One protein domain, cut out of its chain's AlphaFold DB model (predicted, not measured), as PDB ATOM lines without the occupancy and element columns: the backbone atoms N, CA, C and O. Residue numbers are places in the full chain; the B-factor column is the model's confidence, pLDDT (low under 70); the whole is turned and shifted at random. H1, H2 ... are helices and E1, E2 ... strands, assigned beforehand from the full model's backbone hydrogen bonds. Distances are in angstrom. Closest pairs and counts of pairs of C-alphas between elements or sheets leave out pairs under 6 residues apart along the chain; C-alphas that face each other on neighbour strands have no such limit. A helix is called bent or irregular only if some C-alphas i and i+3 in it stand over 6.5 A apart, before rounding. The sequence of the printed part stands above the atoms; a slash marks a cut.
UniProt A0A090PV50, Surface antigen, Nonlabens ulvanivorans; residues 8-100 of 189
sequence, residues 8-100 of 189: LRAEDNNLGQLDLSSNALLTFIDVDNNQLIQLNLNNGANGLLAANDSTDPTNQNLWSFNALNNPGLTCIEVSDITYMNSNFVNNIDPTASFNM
ATOM      1  N   LEU A   8      -8.626 -34.567  -6.586       92.31
ATOM      2  CA  LEU A   8      -9.481 -35.740  -6.552       92.31
ATOM      3  C   LEU A   8     -10.915 -35.311  -6.832       92.31
ATOM      4  O   LEU A   8     -11.427 -34.399  -6.192       92.31
ATOM      5  N   ARG A   9     -11.533 -35.988  -7.792       91.69
ATOM      6  CA  ARG A   9     -12.926 -35.825  -8.171       91.69
ATOM      7  C   ARG A   9     -13.536 -37.221  -8.254       91.69
ATOM      8  O   ARG A   9     -13.115 -38.008  -9.104       91.69
ATOM      9  N   ALA A  10     -14.378 -37.558  -7.290       93.31
ATOM     10  CA  ALA A  10     -14.928 -38.892  -7.074       93.31
ATOM     11  C   ALA A  10     -16.412 -38.842  -6.671       93.31
ATOM     12  O   ALA A  10     -16.910 -39.782  -6.046       93.31
ATOM     13  N   GLU A  11     -17.115 -37.769  -7.033       92.88
ATOM     14  CA  GLU A  11     -18.550 -37.617  -6.834       92.88
ATOM     15  C   GLU A  11     -19.372 -38.694  -7.544       92.88
ATOM     16  O   GLU A  11     -18.911 -39.308  -8.511       92.88
ATOM     17  N   ASP A  12     -20.586 -38.931  -7.046       95.06
ATOM     18  CA  ASP A  12     -21.568 -39.859  -7.623       95.06
ATOM     19  C   ASP A  12     -21.031 -41.297  -7.768       95.06
ATOM     20  O   ASP A  12     -21.129 -41.940  -8.820       95.06
ATOM     21  N   ASN A  13     -20.452 -41.823  -6.688       96.00
ATOM     22  CA  ASN A  13     -19.919 -43.185  -6.620       96.00
ATOM     23  C   ASN A  13     -20.499 -43.961  -5.420       96.00
ATOM     24  O   ASN A  13     -21.371 -43.499  -4.695       96.00
ATOM     25  N   ASN A  14     -20.036 -45.199  -5.217       94.56
ATOM     26  CA  ASN A  14     -20.423 -46.050  -4.082       94.56
ATOM     27  C   ASN A  14     -19.240 -46.291  -3.126       94.56
ATOM     28  O   ASN A  14     -19.038 -47.410  -2.651       94.56
ATOM     29  N   LEU A  15     -18.396 -45.281  -2.898       95.25
ATOM     30  CA  LEU A  15     -17.244 -45.416  -2.004       95.25
ATOM     31  C   LEU A  15     -17.718 -45.536  -0.553       95.25
ATOM     32  O   LEU A  15     -18.466 -44.687  -0.082       95.25
ATOM     33  N   GLY A  16     -17.263 -46.576   0.152       90.75
ATOM     34  CA  GLY A  16     -17.538 -46.771   1.582       90.75
ATOM     35  C   GLY A  16     -16.465 -46.178   2.498       90.75
ATOM     36  O   GLY A  16     -16.753 -45.742   3.606       90.75
ATOM     37  N   GLN A  17     -15.214 -46.138   2.046       92.62
ATOM     38  CA  GLN A  17     -14.091 -45.569   2.789       92.62
ATOM     39  C   GLN A  17     -13.116 -44.923   1.812       92.62
ATOM     40  O   GLN A  17     -12.949 -45.407   0.688       92.62
ATOM     41  N   LEU A  18     -12.449 -43.860   2.252       93.62
ATOM     42  CA  LEU A  18     -11.420 -43.196   1.466       93.62
ATOM     43  C   LEU A  18     -10.287 -42.692   2.364       93.62
ATOM     44  O   LEU A  18     -10.506 -41.899   3.278       93.62
ATOM     45  N   ASP A  19      -9.069 -43.145   2.075       93.56
ATOM     46  CA  ASP A  19      -7.856 -42.746   2.785       93.56
ATOM     47  C   ASP A  19      -6.935 -41.934   1.864       93.56
ATOM     48  O   ASP A  19      -6.431 -42.439   0.857       93.56
ATOM     49  N   LEU A  20      -6.733 -40.664   2.221       93.56
ATOM     50  CA  LEU A  20      -5.881 -39.694   1.531       93.56
ATOM     51  C   LEU A  20      -4.734 -39.196   2.425       93.56
ATOM     52  O   LEU A  20      -4.114 -38.174   2.112       93.56
ATOM     53  N   SER A  21      -4.419 -39.913   3.511       93.50
ATOM     54  CA  SER A  21      -3.361 -39.585   4.487       93.50
ATOM     55  C   SER A  21      -1.971 -39.406   3.856       93.50
ATOM     56  O   SER A  21      -1.149 -38.631   4.333       93.50
ATOM     57  N   SER A  22      -1.706 -40.074   2.731       91.81
ATOM     58  CA  SER A  22      -0.421 -40.003   2.017       91.81
ATOM     59  C   SER A  22      -0.372 -38.940   0.906       91.81
ATOM     60  O   SER A  22       0.607 -38.867   0.161       91.81
ATOM     61  N   ASN A  23      -1.422 -38.129   0.744       92.69
ATOM     62  CA  ASN A  23      -1.577 -37.182  -0.364       92.69
ATOM     63  C   ASN A  23      -1.374 -35.722   0.085       92.69
ATOM     64  O   ASN A  23      -2.273 -34.892  -0.022       92.69
ATOM     65  N   ALA A  24      -0.163 -35.395   0.541       93.00
ATOM     66  CA  ALA A  24       0.197 -34.096   1.133       93.00
ATOM     67  C   ALA A  24       0.182 -32.878   0.174       93.00
ATOM     68  O   ALA A  24       0.584 -31.782   0.556       93.00
ATOM     69  N   LEU A  25      -0.242 -33.057  -1.082       93.25
ATOM     70  CA  LEU A  25      -0.310 -32.004  -2.102       93.25
ATOM     71  C   LEU A  25      -1.740 -31.747  -2.602       93.25
ATOM     72  O   LEU A  25      -1.906 -31.065  -3.613       93.25
ATOM     73  N   LEU A  26      -2.758 -32.306  -1.938       92.38
ATOM     74  CA  LEU A  26      -4.155 -32.112  -2.319       92.38
ATOM     75  C   LEU A  26      -4.573 -30.647  -2.172       92.38
ATOM     76  O   LEU A  26      -4.415 -30.038  -1.120       92.38
ATOM     77  N   THR A  27      -5.134 -30.113  -3.250       92.00
ATOM     78  CA  THR A  27      -5.689 -28.758  -3.347       92.00
ATOM     79  C   THR A  27      -7.170 -28.769  -3.718       92.00
ATOM     80  O   THR A  27      -7.809 -27.723  -3.692       92.00
ATOM     81  N   PHE A  28      -7.705 -29.928  -4.116       91.00
ATOM     82  CA  PHE A  28      -9.105 -30.112  -4.483       91.00
ATOM     83  C   PHE A  28      -9.553 -31.549  -4.197       91.00
ATOM     84  O   PHE A  28      -8.877 -32.496  -4.615       91.00
ATOM     85  N   ILE A  29     -10.676 -31.702  -3.501       94.12
ATOM     86  CA  ILE A  29     -11.272 -32.975  -3.102       94.12
ATOM     87  C   ILE A  29     -12.790 -32.857  -3.247       94.12
ATOM     88  O   ILE A  29     -13.429 -32.131  -2.490       94.12
ATOM     89  N   ASP A  30     -13.358 -33.611  -4.177       93.25
ATOM     90  CA  ASP A  30     -14.805 -33.754  -4.330       93.25
ATOM     91  C   ASP A  30     -15.181 -35.224  -4.181       93.25
ATOM     92  O   ASP A  30     -14.693 -36.076  -4.931       93.25
ATOM     93  N   VAL A  31     -15.949 -35.530  -3.140       95.75
ATOM     94  CA  VAL A  31     -16.378 -36.888  -2.775       95.75
ATOM     95  C   VAL A  31     -17.864 -36.910  -2.420       95.75
ATOM     96  O   VAL A  31     -18.310 -37.767  -1.649       95.75
ATOM     97  N   ASP A  32     -18.638 -35.959  -2.944       94.94
ATOM     98  CA  ASP A  32     -20.070 -35.909  -2.686       94.94
ATOM     99  C   ASP A  32     -20.822 -37.095  -3.297       94.94
ATOM    100  O   ASP A  32     -20.292 -37.830  -4.130       94.94
ATOM    101  N   ASN A  33     -22.051 -37.326  -2.836       96.19
ATOM    102  CA  ASN A  33     -22.918 -38.411  -3.315       96.19
ATOM    103  C   ASN A  33     -22.207 -39.777  -3.304       96.19
ATOM    104  O   ASN A  33     -22.055 -40.438  -4.333       96.19
ATOM    105  N   ASN A  34     -21.756 -40.194  -2.123       97.69
ATOM    106  CA  ASN A  34     -21.111 -41.484  -1.892       97.69
ATOM    107  C   ASN A  34     -21.725 -42.185  -0.663       97.69
ATOM    108  O   ASN A  34     -22.755 -41.778  -0.126       97.69
ATOM    109  N   GLN A  35     -21.133 -43.300  -0.229       96.44
ATOM    110  CA  GLN A  35     -21.563 -44.059   0.952       96.44
ATOM    111  C   GLN A  35     -20.474 -44.053   2.031       96.44
ATOM    112  O   GLN A  35     -20.321 -45.035   2.762       96.44
ATOM    113  N   LEU A  36     -19.680 -42.975   2.103       95.88
ATOM    114  CA  LEU A  36     -18.525 -42.930   2.989       95.88
ATOM    115  C   LEU A  36     -18.981 -43.066   4.441       95.88
ATOM    116  O   LEU A  36     -19.856 -42.342   4.902       95.88
ATOM    117  N   ILE A  37     -18.352 -43.986   5.162       92.69
ATOM    118  CA  ILE A  37     -18.416 -44.078   6.624       92.69
ATOM    119  C   ILE A  37     -17.137 -43.536   7.270       92.69
ATOM    120  O   ILE A  37     -17.131 -43.206   8.453       92.69
ATOM    121  N   GLN A  38     -16.057 -43.425   6.490       90.69
ATOM    122  CA  GLN A  38     -14.759 -42.932   6.933       90.69
ATOM    123  C   GLN A  38     -14.052 -42.178   5.803       90.69
ATOM    124  O   GLN A  38     -13.939 -42.683   4.681       90.69
ATOM    125  N   LEU A  39     -13.529 -40.996   6.129       95.00
ATOM    126  CA  LEU A  39     -12.699 -40.181   5.246       95.00
ATOM    127  C   LEU A  39     -11.463 -39.701   6.013       95.00
ATOM    128  O   LEU A  39     -11.601 -39.000   7.014       95.00
ATOM    129  N   ASN A  40     -10.265 -40.069   5.551       94.94
ATOM    130  CA  ASN A  40      -9.004 -39.643   6.160       94.94
ATOM    131  C   ASN A  40      -8.277 -38.609   5.285       94.94
ATOM    132  O   ASN A  40      -7.779 -38.931   4.209       94.94
ATOM    133  N   LEU A  41      -8.201 -37.372   5.776       94.56
ATOM    134  CA  LEU A  41      -7.490 -36.220   5.212       94.56
ATOM    135  C   LEU A  41      -6.371 -35.725   6.141       94.56
ATOM    136  O   LEU A  41      -5.947 -34.570   6.047       94.56
ATOM    137  N   ASN A  42      -5.894 -36.564   7.058       93.81
ATOM    138  CA  ASN A  42      -4.788 -36.250   7.956       93.81
ATOM    139  C   ASN A  42      -3.443 -36.366   7.217       93.81
ATOM    140  O   ASN A  42      -2.616 -37.231   7.486       93.81
ATOM    141  N   ASN A  43      -3.267 -35.515   6.209       90.94
ATOM    142  CA  ASN A  43      -2.147 -35.537   5.266       90.94
ATOM    143  C   ASN A  43      -1.294 -34.261   5.305       90.94
ATOM    144  O   ASN A  43      -0.405 -34.087   4.472       90.94
ATOM    145  N   GLY A  44      -1.578 -33.347   6.236       93.00
ATOM    146  CA  GLY A  44      -0.887 -32.062   6.360       93.00
ATOM    147  C   GLY A  44      -1.248 -31.033   5.282       93.00
ATOM    148  O   GLY A  44      -0.652 -29.960   5.260       93.00
ATOM    149  N   ALA A  45      -2.202 -31.330   4.390       93.31
ATOM    150  CA  ALA A  45      -2.546 -30.489   3.243       93.31
ATOM    151  C   ALA A  45      -3.823 -29.659   3.436       93.31
ATOM    152  O   ALA A  45      -4.228 -28.974   2.502       93.31
ATOM    153  N   ASN A  46      -4.470 -29.672   4.613       93.44
ATOM    154  CA  ASN A  46      -5.741 -28.950   4.790       93.44
ATOM    155  C   ASN A  46      -5.617 -27.455   4.461       93.44
ATOM    156  O   ASN A  46      -6.489 -26.920   3.794       93.44
ATOM    157  N   GLY A  47      -4.505 -26.809   4.828       91.06
ATOM    158  CA  GLY A  47      -4.252 -25.402   4.493       91.06
ATOM    159  C   GLY A  47      -3.976 -25.116   3.006       91.06
ATOM    160  O   GLY A  47      -3.849 -23.952   2.635       91.06
ATOM    161  N   LEU A  48      -3.853 -26.146   2.158       91.75
ATOM    162  CA  LEU A  48      -3.723 -26.012   0.700       91.75
ATOM    163  C   LEU A  48      -5.083 -26.034  -0.018       91.75
ATOM    164  O   LEU A  48      -5.150 -25.702  -1.203       91.75
ATOM    165  N   LEU A  49      -6.153 -26.423   0.681       90.94
ATOM    166  CA  LEU A  49      -7.522 -26.385   0.180       90.94
ATOM    167  C   LEU A  49      -7.985 -24.926   0.154       90.94
ATOM    168  O   LEU A  49      -8.030 -24.276   1.189       90.94
ATOM    169  N   ALA A  50      -8.304 -24.381  -1.019       85.62
ATOM    170  CA  ALA A  50      -8.782 -23.003  -1.119       85.62
ATOM    171  C   ALA A  50     -10.098 -22.811  -0.342       85.62
ATOM    172  O   ALA A  50     -11.084 -23.500  -0.608       85.62
ATOM    173  N   ALA A  51     -10.112 -21.877   0.609       74.19
ATOM    174  CA  ALA A  51     -11.297 -21.537   1.391       74.19
ATOM    175  C   ALA A  51     -12.493 -21.158   0.502       74.19
ATOM    176  O   ALA A  51     -12.318 -20.607  -0.586       74.19
ATOM    177  N   ASN A  52     -13.705 -21.400   1.005       67.00
ATOM    178  CA  ASN A  52     -14.929 -20.977   0.334       67.00
ATOM    179  C   ASN A  52     -14.958 -19.452   0.165       67.00
ATOM    180  O   ASN A  52     -14.874 -18.706   1.145       67.00
ATOM    181  N   ASP A  53     -15.131 -18.988  -1.073       63.81
ATOM    182  CA  ASP A  53     -15.375 -17.576  -1.344       63.81
ATOM    183  C   ASP A  53     -16.822 -17.229  -0.970       63.81
ATOM    184  O   ASP A  53     -17.771 -17.511  -1.699       63.81
ATOM    185  N   SER A  54     -16.997 -16.609   0.199       55.72
ATOM    186  CA  SER A  54     -18.305 -16.158   0.693       55.72
ATOM    187  C   SER A  54     -18.907 -15.000  -0.117       55.72
ATOM    188  O   SER A  54     -20.037 -14.591   0.157       55.72
ATOM    189  N   THR A  55     -18.178 -14.469  -1.105       57.72
ATOM    190  CA  THR A  55     -18.602 -13.346  -1.951       57.72
ATOM    191  C   THR A  55     -19.083 -13.753  -3.347       57.72
ATOM    192  O   THR A  55     -19.594 -12.890  -4.062       57.72
ATOM    193  N   ASP A  56     -19.016 -15.040  -3.718       59.09
ATOM    194  CA  ASP A  56     -19.587 -15.562  -4.968       59.09
ATOM    195  C   ASP A  56     -20.997 -16.161  -4.741       59.09
ATOM    196  O   ASP A  56     -21.133 -17.289  -4.263       59.09
ATOM    197  N   PRO A  57     -22.083 -15.451  -5.112       49.47
ATOM    198  CA  PRO A  57     -23.461 -15.913  -4.927       49.47
ATOM    199  C   PRO A  57     -23.882 -17.022  -5.905       49.47
ATOM    200  O   PRO A  57     -25.007 -17.515  -5.810       49.47
ATOM    201  N   THR A  58     -23.034 -17.388  -6.871       53.75
ATOM    202  CA  THR A  58     -23.341 -18.429  -7.864       53.75
ATOM    203  C   THR A  58     -22.762 -19.789  -7.499       53.75
ATOM    204  O   THR A  58     -23.225 -20.794  -8.039       53.75
ATOM    205  N   ASN A  59     -21.774 -19.816  -6.596       53.56
ATOM    206  CA  ASN A  59     -21.017 -21.004  -6.206       53.56
ATOM    207  C   ASN A  59     -20.608 -21.874  -7.411       53.56
ATOM    208  O   ASN A  59     -20.634 -23.104  -7.365       53.56
ATOM    209  N   GLN A  60     -20.297 -21.228  -8.536       51.00
ATOM    210  CA  GLN A  60     -20.091 -21.903  -9.812       51.00
ATOM    211  C   GLN A  60     -18.639 -22.282 -10.074       51.00
ATOM    212  O   GLN A  60     -18.367 -22.703 -11.189       51.00
ATOM    213  N   ASN A  61     -17.715 -22.213  -9.105       50.38
ATOM    214  CA  ASN A  61     -16.453 -22.952  -9.212       50.38
ATOM    215  C   ASN A  61     -15.767 -23.231  -7.866       50.38
ATOM    216  O   ASN A  61     -14.942 -22.458  -7.388       50.38
ATOM    217  N   LEU A  62     -16.018 -24.465  -7.410       56.66
ATOM    218  CA  LEU A  62     -15.105 -25.354  -6.696       56.66
ATOM    219  C   LEU A  62     -14.865 -25.002  -5.228       56.66
ATOM    220  O   LEU A  62     -13.815 -24.477  -4.860       56.66
ATOM    221  N   TRP A  63     -15.788 -25.445  -4.369       68.50
ATOM    222  CA  TRP A  63     -15.386 -25.867  -3.033       68.50
ATOM    223  C   TRP A  63     -14.171 -26.775  -3.197       68.50
ATOM    224  O   TRP A  63     -14.256 -27.837  -3.809       68.50
ATOM    225  N   SER A  64     -13.013 -26.336  -2.710       86.88
ATOM    226  CA  SER A  64     -11.810 -27.168  -2.760       86.88
ATOM    227  C   SER A  64     -11.972 -28.447  -1.938       86.88
ATOM    228  O   SER A  64     -11.164 -29.365  -2.059       86.88
ATOM    229  N   PHE A  65     -13.033 -28.515  -1.133       92.31
ATOM    230  CA  PHE A  65     -13.455 -29.671  -0.384       92.31
ATOM    231  C   PHE A  65     -14.984 -29.793  -0.359       92.31
ATOM    232  O   PHE A  65     -15.672 -28.874   0.088       92.31
ATOM    233  N   ASN A  66     -15.509 -30.941  -0.781       92.31
ATOM    234  CA  ASN A  66     -16.925 -31.283  -0.686       92.31
ATOM    235  C   ASN A  66     -17.099 -32.765  -0.332       92.31
ATOM    236  O   ASN A  66     -16.581 -33.642  -1.023       92.31
ATOM    237  N   ALA A  67     -17.814 -33.035   0.760       95.38
ATOM    238  CA  ALA A  67     -18.133 -34.378   1.239       95.38
ATOM    239  C   ALA A  67     -19.619 -34.529   1.609       95.38
ATOM    240  O   ALA A  67     -19.969 -35.407   2.397       95.38
ATOM    241  N   LEU A  68     -20.487 -33.677   1.054       94.94
ATOM    242  CA  LEU A  68     -21.937 -33.747   1.245       94.94
ATOM    243  C   LEU A  68     -22.528 -35.054   0.698       94.94
ATOM    244  O   LEU A  68     -21.962 -35.690  -0.187       94.94
ATOM    245  N   ASN A  69     -23.713 -35.424   1.180       95.75
ATOM    246  CA  ASN A  69     -24.458 -36.595   0.719       95.75
ATOM    247  C   ASN A  69     -23.690 -37.916   0.922       95.75
ATOM    248  O   ASN A  69     -23.724 -38.815   0.083       95.75
ATOM    249  N   ASN A  70     -23.029 -38.034   2.069       96.31
ATOM    250  CA  ASN A  70     -22.423 -39.233   2.632       96.31
ATOM    251  C   ASN A  70     -23.081 -39.543   3.994       96.31
ATOM    252  O   ASN A  70     -22.466 -39.383   5.046       96.31
ATOM    253  N   PRO A  71     -24.337 -40.026   4.026       94.38
ATOM    254  CA  PRO A  71     -25.138 -40.102   5.255       94.38
ATOM    255  C   PRO A  71     -24.572 -41.026   6.351       94.38
ATOM    256  O   PRO A  71     -25.002 -40.949   7.500       94.38
ATOM    257  N   GLY A  72     -23.642 -41.927   6.009       92.19
ATOM    258  CA  GLY A  72     -22.935 -42.787   6.966       92.19
ATOM    259  C   GLY A  72     -21.695 -42.140   7.594       92.19
ATOM    260  O   GLY A  72     -21.124 -42.701   8.532       92.19
ATOM    261  N   LEU A  73     -21.274 -40.976   7.098       93.75
ATOM    262  CA  LEU A  73     -20.073 -40.283   7.530       93.75
ATOM    263  C   LEU A  73     -20.376 -39.518   8.816       93.75
ATOM    264  O   LEU A  73     -21.193 -38.600   8.852       93.75
ATOM    265  N   THR A  74     -19.704 -39.913   9.892       93.38
ATOM    266  CA  THR A  74     -19.824 -39.255  11.205       93.38
ATOM    267  C   THR A  74     -18.558 -38.494  11.588       93.38
ATOM    268  O   THR A  74     -18.596 -37.557  12.387       93.38
ATOM    269  N   CYS A  75     -17.426 -38.853  10.977       92.19
ATOM    270  CA  CYS A  75     -16.131 -38.277  11.285       92.19
ATOM    271  C   CYS A  75     -15.238 -38.196  10.043       92.19
ATOM    272  O   CYS A  75     -15.118 -39.162   9.287       92.19
ATOM    273  N   ILE A  76     -14.592 -37.044   9.867       95.62
ATOM    274  CA  ILE A  76     -13.592 -36.784   8.831       95.62
ATOM    275  C   ILE A  76     -12.272 -36.454   9.520       95.62
ATOM    276  O   ILE A  76     -12.181 -35.466  10.256       95.62
ATOM    277  N   GLU A  77     -11.263 -37.300   9.314       96.38
ATOM    278  CA  GLU A  77      -9.969 -37.138   9.973       96.38
ATOM    279  C   GLU A  77      -9.169 -36.057   9.257       96.38
ATOM    280  O   GLU A  77      -9.026 -36.108   8.039       96.38
ATOM    281  N   VAL A  78      -8.662 -35.063   9.977       95.81
ATOM    282  CA  VAL A  78      -7.981 -33.901   9.395       95.81
ATOM    283  C   VAL A  78      -6.736 -33.536  10.197       95.81
ATOM    284  O   VAL A  78      -6.666 -33.759  11.402       95.81
ATOM    285  N   SER A  79      -5.766 -32.913   9.537       94.50
ATOM    286  CA  SER A  79      -4.561 -32.366  10.173       94.50
ATOM    287  C   SER A  79      -4.763 -30.982  10.821       94.50
ATOM    288  O   SER A  79      -3.968 -30.600  11.675       94.50
ATOM    289  N   ASP A  80      -5.822 -30.239  10.463       94.31
ATOM    290  CA  ASP A  80      -6.180 -28.950  11.083       94.31
ATOM    291  C   ASP A  80      -7.704 -28.788  11.236       94.31
ATOM    292  O   ASP A  80      -8.420 -28.405  10.308       94.31
ATOM    293  N   ILE A  81      -8.209 -29.060  12.441       93.44
ATOM    294  CA  ILE A  81      -9.639 -28.958  12.777       93.44
ATOM    295  C   ILE A  81     -10.143 -27.511  12.675       93.44
ATOM    296  O   ILE A  81     -11.275 -27.280  12.246       93.44
ATOM    297  N   THR A  82      -9.335 -26.533  13.091       93.50
ATOM    298  CA  THR A  82      -9.763 -25.127  13.172       93.50
ATOM    299  C   THR A  82      -9.952 -24.563  11.774       93.50
ATOM    300  O   THR A  82     -10.970 -23.926  11.493       93.50
ATOM    301  N   TYR A  83      -9.004 -24.846  10.881       92.50
ATOM    302  CA  TYR A  83      -9.089 -24.454   9.484       92.50
ATOM    303  C   TYR A  83     -10.291 -25.101   8.793       92.50
ATOM    304  O   TYR A  83     -11.077 -24.406   8.150       92.50
ATOM    305  N   MET A  84     -10.476 -26.413   8.969       94.19
ATOM    306  CA  MET A  84     -11.556 -27.141   8.300       94.19
ATOM    307  C   MET A  84     -12.942 -26.689   8.771       94.19
ATOM    308  O   MET A  84     -13.811 -26.438   7.941       94.19
ATOM    309  N   ASN A  85     -13.141 -26.472  10.075       92.19
ATOM    310  CA  ASN A  85     -14.405 -25.929  10.585       92.19
ATOM    311  C   ASN A  85     -14.673 -24.500  10.101       92.19
ATOM    312  O   ASN A  85     -15.805 -24.166   9.765       92.19
ATOM    313  N   SER A  86     -13.644 -23.650  10.046       89.88
ATOM    314  CA  SER A  86     -13.826 -22.244   9.657       89.88
ATOM    315  C   SER A  86     -14.210 -22.083   8.186       89.88
ATOM    316  O   SER A  86     -14.914 -21.138   7.843       89.88
ATOM    317  N   ASN A  87     -13.746 -22.993   7.324       88.31
ATOM    318  CA  ASN A  87     -13.889 -22.857   5.876       88.31
ATOM    319  C   ASN A  87     -14.909 -23.825   5.262       88.31
ATOM    320  O   ASN A  87     -15.525 -23.469   4.262       88.31
ATOM    321  N   PHE A  88     -15.109 -25.012   5.848       91.44
ATOM    322  CA  PHE A  88     -15.805 -26.127   5.190       91.44
ATOM    323  C   PHE A  88     -16.866 -26.836   6.047       91.44
ATOM    324  O   PHE A  88     -17.343 -27.904   5.671       91.44
ATOM    325  N   VAL A  89     -17.284 -26.267   7.184       90.00
ATOM    326  CA  VAL A  89     -18.350 -26.863   8.022       90.00
ATOM    327  C   VAL A  89     -19.685 -27.025   7.280       90.00
ATOM    328  O   VAL A  89     -20.480 -27.891   7.621       90.00
ATOM    329  N   ASN A  90     -19.918 -26.232   6.230       89.81
ATOM    330  CA  ASN A  90     -21.118 -26.317   5.391       89.81
ATOM    331  C   ASN A  90     -20.965 -27.284   4.199       89.81
ATOM    332  O   ASN A  90     -21.884 -27.399   3.393       89.81
ATOM    333  N   ASN A  91     -19.813 -27.947   4.060       91.62
ATOM    334  CA  ASN A  91     -19.483 -28.865   2.960       91.62
ATOM    335  C   ASN A  91     -19.447 -30.333   3.399       91.62
ATOM    336  O   ASN A  91     -18.867 -31.178   2.718       91.62
ATOM    337  N   ILE A  92     -20.033 -30.624   4.555       94.06
ATOM    338  CA  ILE A  92     -20.146 -31.956   5.141       94.06
ATOM    339  C   ILE A  92     -21.593 -32.172   5.573       94.06
ATOM    340  O   ILE A  92     -22.321 -31.206   5.819       94.06
ATOM    341  N   ASP A  93     -22.020 -33.427   5.673       94.44
ATOM    342  CA  ASP A  93     -23.350 -33.721   6.197       94.44
ATOM    343  C   ASP A  93     -23.489 -33.264   7.657       94.44
ATOM    344  O   ASP A  93     -22.516 -33.319   8.413       94.44
ATOM    345  N   PRO A  94     -24.699 -32.892   8.116       92.44
ATOM    346  CA  PRO A  94     -24.927 -32.486   9.507       92.44
ATOM    347  C   PRO A  94     -24.543 -33.539  10.561       92.44
ATOM    348  O   PRO A  94     -24.409 -33.211  11.737       92.44
ATOM    349  N   THR A  95     -24.422 -34.808  10.161       89.69
ATOM    350  CA  THR A  95     -23.988 -35.923  11.015       89.69
ATOM    351  C   THR A  95     -22.470 -36.041  11.130       89.69
ATOM    352  O   THR A  95     -21.993 -36.730  12.030       89.69
ATOM    353  N   ALA A  96     -21.719 -35.405  10.230       94.12
ATOM    354  CA  ALA A  96     -20.271 -35.474  10.167       94.12
ATOM    355  C   ALA A  96     -19.611 -34.368  11.002       94.12
ATOM    356  O   ALA A  96     -20.166 -33.296  11.234       94.12
ATOM    357  N   SER A  97     -18.378 -34.622  11.438       94.88
ATOM    358  CA  SER A  97     -17.546 -33.642  12.137       94.88
ATOM    359  C   SER A  97     -16.070 -33.809  11.777       94.88
ATOM    360  O   SER A  97     -15.613 -34.918  11.494       94.88
ATOM    361  N   PHE A  98     -15.311 -32.713  11.790       95.56
ATOM    362  CA  PHE A  98     -13.859 -32.752  11.610       95.56
ATOM    363  C   PHE A  98     -13.156 -33.055  12.935       95.56
ATOM    364  O   PHE A  98     -13.368 -32.341  13.915       95.56
ATOM    365  N   ASN A  99     -12.274 -34.055  12.955       93.75
ATOM    366  CA  ASN A  99     -11.454 -34.399  14.123       93.75
ATOM    367  C   ASN A  99     -10.023 -34.760  13.706       93.75
ATOM    368  O   ASN A  99      -9.790 -35.199  12.589       93.75
ATOM    369  N   MET A 100      -9.055 -34.628  14.616       89.50
ATOM    370  CA  MET A 100      -7.675 -35.102  14.388       89.50
ATOM    371  C   MET A 100      -7.551 -36.623  14.486       89.50
ATOM    372  O   MET A 100      -6.546 -37.187  14.074       89.50
TER     373      MET A 100
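What this domain is: This is residues 8 to 100 of the 189 residues of the protein "Surface antigen" of Nonlabens ulvanivorans (UniProt A0A090PV50). With little regular structure, the chain winds in stacked turns: E1, E3, E4 and E5 make one wall, E2 with its short pairings to residues 8 to 9 and 65 to 66 another, H1 joins the last turn, and residues 55 to 60 stick out. The printed part has 93 residues, 28 in named elements, in the order E1 E2 E3 E4 H1 E5, class mixed. The sheet E1 E3 E4 E5 is parallel; the whole is compact, radius of gyration of the C-alphas 12.1 A, spans 33 by 25 by 22 A.

How they stand to each other: E1, residues 17 to 19, is parallel to E3, residues 38 to 41, at 17 degrees, N 40 to O 18 2.9 A. E2, residues 28 to 30, pairs with no named strand. E3 is parallel to E4, residues 75 to 78, N 41 to O 77 2.7 A. H1, residues 81 to 91, only grazes the sheet and is irregular, C-alphas 87 and 90 being 8.0 A apart; 4 of 7 O i to N i+4 pairs are within hydrogen-bond range. E5, residues 97 to 99, is parallel to E4, N 78 to O 99 2.8 A; its closest C-alpha to H1 is Phe 98, 5.8 A from that of Ile 81. E4, H1 and E5 form a strand-helix-strand unit, parallel neighbours with a helix between, its crossover right-handed.

Where its parts are: E1 begins at C-alpha 17 (-14.091, -45.569, 2.789); E5 ends at C-alpha 99 (-11.454, -34.399, 14.123). H1 is 13.9 A long, E3 10.0 A, E4 9.4 A, E1 and E2 6.8 A each, E5 6.5 A.

The domain as a whole: The farthest C-alphas, Ser 22 and Pro 57, are 34.0 A apart. The printed part has no cut; the link E3 to E4 is long, and residues 52 to 63 have pLDDT under 70.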